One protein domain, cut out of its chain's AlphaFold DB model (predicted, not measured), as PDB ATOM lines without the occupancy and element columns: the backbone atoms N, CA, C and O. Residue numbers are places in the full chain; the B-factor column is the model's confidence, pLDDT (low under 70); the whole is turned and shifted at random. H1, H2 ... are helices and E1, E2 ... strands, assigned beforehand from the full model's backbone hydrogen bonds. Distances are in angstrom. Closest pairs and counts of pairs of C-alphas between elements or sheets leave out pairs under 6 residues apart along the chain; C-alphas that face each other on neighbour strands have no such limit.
ATOM      1  N   CYS A   6      45.687  40.451 -20.860       96.19
ATOM      2  CA  CYS A   6      45.619  39.681 -22.096       96.19
ATOM      3  C   CYS A   6      45.319  40.589 -23.288       96.19
ATOM      4  O   CYS A   6      44.843  41.717 -23.126       96.19
ATOM      5  N   LEU A   7      45.601  40.074 -24.481       95.56
ATOM      6  CA  LEU A   7      45.277  40.714 -25.750       95.56
ATOM      7  C   LEU A   7      43.885  40.274 -26.208       95.56
ATOM      8  O   LEU A   7      43.558  39.085 -26.165       95.56
ATOM      9  N   ILE A   8      43.090  41.226 -26.684       95.69
ATOM     10  CA  ILE A   8      41.789  41.007 -27.308       95.69
ATOM     11  C   ILE A   8      41.906  41.346 -28.795       95.69
ATOM     12  O   ILE A   8      42.335  42.446 -29.156       95.69
ATOM     13  N   GLY A   9      41.518  40.393 -29.641       90.94
ATOM     14  CA  GLY A   9      41.429  40.569 -31.085       90.94
ATOM     15  C   GLY A   9      40.414  41.652 -31.436       90.94
ATOM     16  O   GLY A   9      39.279  41.627 -30.957       90.94
ATOM     17  N   ASP A  10      40.823  42.592 -32.279       83.50
ATOM     18  CA  ASP A  10      40.022  43.748 -32.695       83.50
ATOM     19  C   ASP A  10      38.728  43.357 -33.431       83.50
ATOM     20  O   ASP A  10      37.678  43.963 -33.226       83.50
ATOM     21  N   THR A  11      38.800  42.305 -34.242       80.62
ATOM     22  CA  THR A  11      37.751  41.901 -35.179       80.62
ATOM     23  C   THR A  11      36.753  40.948 -34.528       80.62
ATOM     24  O   THR A  11      35.550  41.042 -34.759       80.62
ATOM     25  N   THR A  12      37.236  40.012 -33.708       81.94
ATOM     26  CA  THR A  12      36.403  38.963 -33.096       81.94
ATOM     27  C   THR A  12      35.988  39.286 -31.663       81.94
ATOM     28  O   THR A  12      35.079  38.647 -31.136       81.94
ATOM     29  N   GLY A  13      36.671  40.227 -30.998       87.31
ATOM     30  CA  GLY A  13      36.515  40.477 -29.563       87.31
ATOM     31  C   GLY A  13      36.975  39.311 -28.680       87.31
ATOM     32  O   GLY A  13      36.731  39.322 -27.473       87.31
ATOM     33  N   GLN A  14      37.619  38.292 -29.258       92.00
ATOM     34  CA  GLN A  14      38.092  37.115 -28.534       92.00
ATOM     35  C   GLN A  14      39.500  37.329 -27.980       92.00
ATOM     36  O   GLN A  14      40.281  38.129 -28.493       92.00
ATOM     37  N   ARG A  15      39.838  36.578 -26.930       94.06
ATOM     38  CA  ARG A  15      41.193  36.562 -26.368       94.06
ATOM     39  C   ARG A  15      42.156  35.949 -27.374       94.06
ATOM     40  O   ARG A  15      41.856  34.907 -27.953       94.06
ATOM     41  N   ILE A  16      43.324  36.560 -27.531       94.00
ATOM     42  CA  ILE A  16      44.399  35.964 -28.319       94.00
ATOM     43  C   ILE A  16      44.936  34.743 -27.573       94.00
ATOM     44  O   ILE A  16      45.300  34.814 -26.393       94.00
ATOM     45  N   THR A  17      44.984  33.622 -28.282       94.56
ATOM     46  CA  THR A  17      45.484  32.347 -27.772       94.56
ATOM     47  C   THR A  17      46.589  31.804 -28.660       94.56
ATOM     48  O   THR A  17      46.523  31.947 -29.879       94.56
ATOM     49  N   SER A  18      47.551  31.104 -28.067       93.31
ATOM     50  CA  SER A  18      48.575  30.339 -28.779       93.31
ATOM     51  C   SER A  18      48.676  28.949 -28.159       93.31
ATOM     52  O   SER A  18      48.759  28.818 -26.939       93.31
ATOM     53  N   GLY A  19      48.585  27.901 -28.982       91.00
ATOM     54  CA  GLY A  19      48.578  26.515 -28.498       91.00
ATOM     55  C   GLY A  19      47.427  26.193 -27.532       91.00
ATOM     56  O   GLY A  19      47.583  25.347 -26.661       91.00
ATOM     57  N   GLY A  20      46.295  26.898 -27.643       93.12
ATOM     58  CA  GLY A  20      45.149  26.761 -26.733       93.12
ATOM     59  C   GLY A  20      45.278  27.522 -25.406       93.12
ATOM     60  O   GLY A  20      44.333  27.522 -24.623       93.12
ATOM     61  N   LEU A  21      46.400  28.205 -25.162       95.69
ATOM     62  CA  LEU A  21      46.642  29.002 -23.957       95.69
ATOM     63  C   LEU A  21      46.435  30.491 -24.234       95.69
ATOM     64  O   LEU A  21      46.778  30.982 -25.311       95.69
ATOM     65  N   VAL A  22      45.905  31.230 -23.260       95.62
ATOM     66  CA  VAL A  22      45.680  32.678 -23.385       95.62
ATOM     67  C   VAL A  22      47.000  33.422 -23.249       95.62
ATOM     68  O   VAL A  22      47.705  33.265 -22.251       95.62
ATOM     69  N   VAL A  23      47.311  34.276 -24.224       95.75
ATOM     70  CA  VAL A  23      48.528  35.092 -24.188       95.75
ATOM     71  C   VAL A  23      48.385  36.170 -23.120       95.75
ATOM     72  O   VAL A  23      47.414  36.933 -23.122       95.75
ATOM     73  N   THR A  24      49.346  36.232 -22.198       96.19
ATOM     74  CA  THR A  24      49.296  37.147 -21.055       96.19
ATOM     75  C   THR A  24      50.612  37.856 -20.775       96.19
ATOM     76  O   THR A  24      51.692  37.410 -21.164       96.19
ATOM     77  N   HIS A  25      50.513  38.974 -20.059       95.50
ATOM     78  CA  HIS A  25      51.651  39.674 -19.475       95.50
ATOM     79  C   HIS A  25      51.253  40.369 -18.171       95.50
ATOM     80  O   HIS A  25      50.087  40.679 -17.942       95.50
ATOM     81  N   THR A  26      52.226  40.637 -17.311       95.12
ATOM     82  CA  THR A  26      52.054  41.390 -16.061       95.12
ATOM     83  C   THR A  26      52.086  42.904 -16.270       95.12
ATOM     84  O   THR A  26      51.605  43.648 -15.412       95.12
ATOM     85  N   ASN A  27      52.612  43.378 -17.406       94.75
ATOM     86  CA  ASN A  27      52.697  44.797 -17.730       94.75
ATOM     87  C   ASN A  27      51.805  45.151 -18.929       94.75
ATOM     88  O   ASN A  27      52.083  44.788 -20.071       94.75
ATOM     89  N   ARG A  28      50.741  45.913 -18.658       94.88
ATOM     90  CA  ARG A  28      49.810  46.413 -19.675       94.88
ATOM     91  C   ARG A  28      50.501  47.274 -20.732       94.88
ATOM     92  O   ARG A  28      50.261  47.072 -21.915       94.88
ATOM     93  N   ALA A  29      51.349  48.210 -20.308       93.81
ATOM     94  CA  ALA A  29      51.966  49.180 -21.211       93.81
ATOM     95  C   ALA A  29      52.911  48.507 -22.217       93.81
ATOM     96  O   ALA A  29      53.058  48.976 -23.341       93.81
ATOM     97  N   GLU A  30      53.533  47.392 -21.830       94.50
ATOM     98  CA  GLU A  30      54.389  46.613 -22.727       94.50
ATOM     99  C   GLU A  30      53.574  45.870 -23.790       94.50
ATOM    100  O   GLU A  30      53.970  45.859 -24.953       94.50
ATOM    101  N   LEU A  31      52.405  45.322 -23.432       94.38
ATOM    102  CA  LEU A  31      51.485  44.739 -24.416       94.38
ATOM    103  C   LEU A  31      50.926  45.792 -25.377       94.38
ATOM    104  O   LEU A  31      50.902  45.551 -26.579       94.38
ATOM    105  N   GLU A  32      50.513  46.955 -24.866       94.88
ATOM    106  CA  GLU A  32      50.004  48.058 -25.698       94.88
ATOM    107  C   GLU A  32      51.072  48.578 -26.668       94.88
ATOM    108  O   GLU A  32      50.751  49.003 -27.774       94.88
ATOM    109  N   TRP A  33      52.348  48.527 -26.278       93.00
ATOM    110  CA  TRP A  33      53.451  48.937 -27.140       93.00
ATOM    111  C   TRP A  33      53.782  47.896 -28.218       93.00
ATOM    112  O   TRP A  33      53.986  48.266 -29.371       93.00
ATOM    113  N   LEU A  34      53.816  46.605 -27.863       91.69
ATOM    114  CA  LEU A  34      54.103  45.517 -28.810       91.69
ATOM    115  C   LEU A  34      52.966  45.282 -29.806       91.69
ATOM    116  O   LEU A  34      53.215  44.959 -30.965       91.69
ATOM    117  N   PHE A  35      51.723  45.440 -29.356       92.69
ATOM    118  CA  PHE A  35      50.528  45.151 -30.143       92.69
ATOM    119  C   PHE A  35      49.606  46.377 -30.183       92.69
ATOM    120  O   PHE A  35      48.498  46.329 -29.648       92.69
ATOM    121  N   PRO A  36      50.022  47.478 -30.838       92.12
ATOM    122  CA  PRO A  36      49.315  48.761 -30.776       92.12
ATOM    123  C   PRO A  36      47.905  48.731 -31.381       92.12
ATOM    124  O   PRO A  36      47.085  49.591 -31.074       92.12
ATOM    125  N   ASN A  37      47.611  47.740 -32.224       91.75
ATOM    126  CA  ASN A  37      46.300  47.568 -32.853       91.75
ATOM    127  C   ASN A  37      45.362  46.652 -32.050       91.75
ATOM    128  O   ASN A  37      44.203  46.491 -32.420       91.75
ATOM    129  N   LEU A  38      45.848  46.028 -30.972       93.50
ATOM    130  CA  LEU A  38      45.058  45.122 -30.147       93.50
ATOM    131  C   LEU A  38      44.646  45.797 -28.845       93.50
ATOM    132  O   LEU A  38      45.370  46.609 -28.268       93.50
ATOM    133  N   ARG A  39      43.471  45.421 -28.342       94.38
ATOM    134  CA  ARG A  39      42.998  45.918 -27.051       94.38
ATOM    135  C   ARG A  39      43.617  45.090 -25.929       94.38
ATOM    136  O   ARG A  39      43.646  43.866 -26.004       94.38
ATOM    137  N   VAL A  40      44.076  45.752 -24.869       96.00
ATOM    138  CA  VAL A  40      44.636  45.093 -23.682       96.00
ATOM    139  C   VAL A  40      43.655  45.185 -22.519       96.00
ATOM    140  O   VAL A  40      43.245  46.281 -22.121       96.00
ATOM    141  N   GLU A  41      43.294  44.038 -21.945       95.44
ATOM    142  CA  GLU A  41      42.345  43.951 -20.831       95.44
ATOM    143  C   GLU A  41      42.909  43.166 -19.643       95.44
ATOM    144  O   GLU A  41      43.637  42.189 -19.842       95.44
ATOM    145  N   PRO A  42      42.574  43.559 -18.398       95.50
ATOM    146  CA  PRO A  42      42.911  42.769 -17.223       95.50
ATOM    147  C   PRO A  42      42.151  41.439 -17.242       95.50
ATOM    148  O   PRO A  42      40.972  41.384 -17.593       95.50
ATOM    149  N   ILE A  43      42.807  40.368 -16.807       93.69
ATOM    150  CA  ILE A  43      42.226  39.027 -16.787       93.69
ATOM    151  C   ILE A  43      42.499  38.319 -15.458       93.69
ATOM    152  O   ILE A  43      43.554  38.466 -14.840       93.69
ATOM    153  N   ARG A  44      41.522  37.516 -15.027       92.94
ATOM    154  CA  ARG A  44      41.687  36.486 -13.997       92.94
ATOM    155  C   ARG A  44      41.433  35.135 -14.649       92.94
ATOM    156  O   ARG A  44      40.326  34.880 -15.113       92.94
ATOM    157  N   ILE A  45      42.466  34.312 -14.719       91.12
ATOM    158  CA  ILE A  45      42.448  32.996 -15.359       91.12
ATOM    159  C   ILE A  45      43.398  32.069 -14.596       91.12
ATOM    160  O   ILE A  45      44.279  32.548 -13.875       91.12
ATOM    161  N   ASN A  46      43.196  30.758 -14.711       91.31
ATOM    162  CA  ASN A  46      44.101  29.781 -14.127       91.31
ATOM    163  C   ASN A  46      45.499  29.931 -14.762       91.31
ATOM    164  O   ASN A  46      45.591  29.923 -15.988       91.31
ATOM    165  N   PRO A  47      46.589  30.030 -13.976       87.88
ATOM    166  CA  PRO A  47      47.945  30.090 -14.522       87.88
ATOM    167  C   PRO A  47      48.279  28.949 -15.494       87.88
ATOM    168  O   PRO A  47      49.022  29.168 -16.449       87.88
ATOM    169  N   ALA A  48      47.696  27.758 -15.308       91.31
ATOM    170  CA  ALA A  48      47.881  26.622 -16.216       91.31
ATOM    171  C   ALA A  48      47.293  26.845 -17.625       91.31
ATOM    172  O   ALA A  48      47.673  26.153 -18.562       91.31
ATOM    173  N   GLU A  49      46.384  27.810 -17.780       94.50
ATOM    174  CA  GLU A  49      45.731  28.173 -19.046       94.50
ATOM    175  C   GLU A  49      46.354  29.434 -19.676       94.50
ATOM    176  O   GLU A  49      45.808  30.007 -20.624       94.50
ATOM    177  N   THR A  50      47.487  29.899 -19.140       95.25
ATOM    178  CA  THR A  50      48.175  31.108 -19.604       95.25
ATOM    179  C   THR A  50      49.471  30.792 -20.326       95.25
ATOM    180  O   THR A  50      50.208  29.882 -19.952       95.25
ATOM    181  N   LEU A  51      49.777  31.607 -21.330       95.56
ATOM    182  CA  LEU A  51      51.070  31.655 -21.989       95.56
ATOM    183  C   LEU A  51      51.641  33.069 -21.839       95.56
ATOM    184  O   LEU A  51      51.101  34.006 -22.431       95.56
ATOM    185  N   PRO A  52      52.709  33.267 -21.052       94.38
ATOM    186  CA  PRO A  52      53.426  34.534 -21.044       94.38
ATOM    187  C   PRO A  52      53.884  34.909 -22.457       94.38
ATOM    188  O   PRO A  52      54.413  34.067 -23.180       94.38
ATOM    189  N   VAL A  53      53.706  36.173 -22.844       93.94
ATOM    190  CA  VAL A  53      53.954  36.652 -24.217       93.94
ATOM    191  C   VAL A  53      55.366  36.355 -24.741       93.94
ATOM    192  O   VAL A  53      55.526  36.074 -25.921       93.94
ATOM    193  N   GLN A  54      56.375  36.314 -23.868       92.50
ATOM    194  CA  GLN A  54      57.759  35.944 -24.208       92.50
ATOM    195  C   GLN A  54      57.916  34.510 -24.750       92.50
ATOM    196  O   GLN A  54      58.923  34.188 -25.368       92.50
ATOM    197  N   PHE A  55      56.933  33.642 -24.500       92.62
ATOM    198  CA  PHE A  55      56.892  32.266 -24.996       92.62
ATOM    199  C   PHE A  55      55.920  32.098 -26.173       92.62
ATOM    200  O   PHE A  55      55.693  30.979 -26.631       92.62
ATOM    201  N   MET A  56      55.306  33.185 -26.650       91.75
ATOM    202  CA  MET A  56      54.471  33.152 -27.844       91.75
ATOM    203  C   MET A  56      55.358  33.026 -29.093       91.75
ATOM    204  O   MET A  56      56.349  33.751 -29.192       91.75
TER     205      MET A  56
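AT A GLANCE: This is residues 6 to 56 of the 72 residues of an uncharacterized protein of Nocardiopsis sp. CNR-923 (UniProt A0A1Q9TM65). Two small two-stranded sheets sit side by side, antiparallel E1 and E3 next to parallel E2 and E4, with E1 and E2 adjoining in the middle; the short helix H1 packs on E3. The 51 printed residues hold one named helix and four named strands, ordered E1 E2 H1 E3 E4, with under half of the residues in them; the class is mixed. The whole is compact, radius of gyration of the C-alphas 10.0 A, spanning 26 by 23 by 19 A.

IN THESE COORDINATES: E1 is residues 6 to 8, from C-alpha 6 at (45.619, 39.681, -22.096); E3 is residues 39 to 43, 12.4 A from first to last C-alpha; E2 is residues 21 to 25, 12.6 A; H1 is residues 28 to 34, 10.1 A; E4 is residues 50 to 52 and ends at C-alpha 52 at (53.426, 34.534, -21.044).

HOW THE PARTS SIT: E1 and E3 have N 8 and O 39 within hydrogen-bond range, 2.8 A; E2 and E4 have N 24 and O 51, 2.8 A. The closest C-alphas of E1 and E2, Cys 6 and Thr 24, are 4.6 A apart; those of H1 and E3, Glu 32 and Val 40, 6.5 A. H1 and E4 are apart. Every O i to N i+4 pair of H1 is within hydrogen-bond range.

THE WHOLE: The farthest C-alphas, Asn 37 and Ala 48, are 26.8 A apart. The link E1 to E2 is long. The printed part has no cut; no printed residue is under 70 in pLDDT.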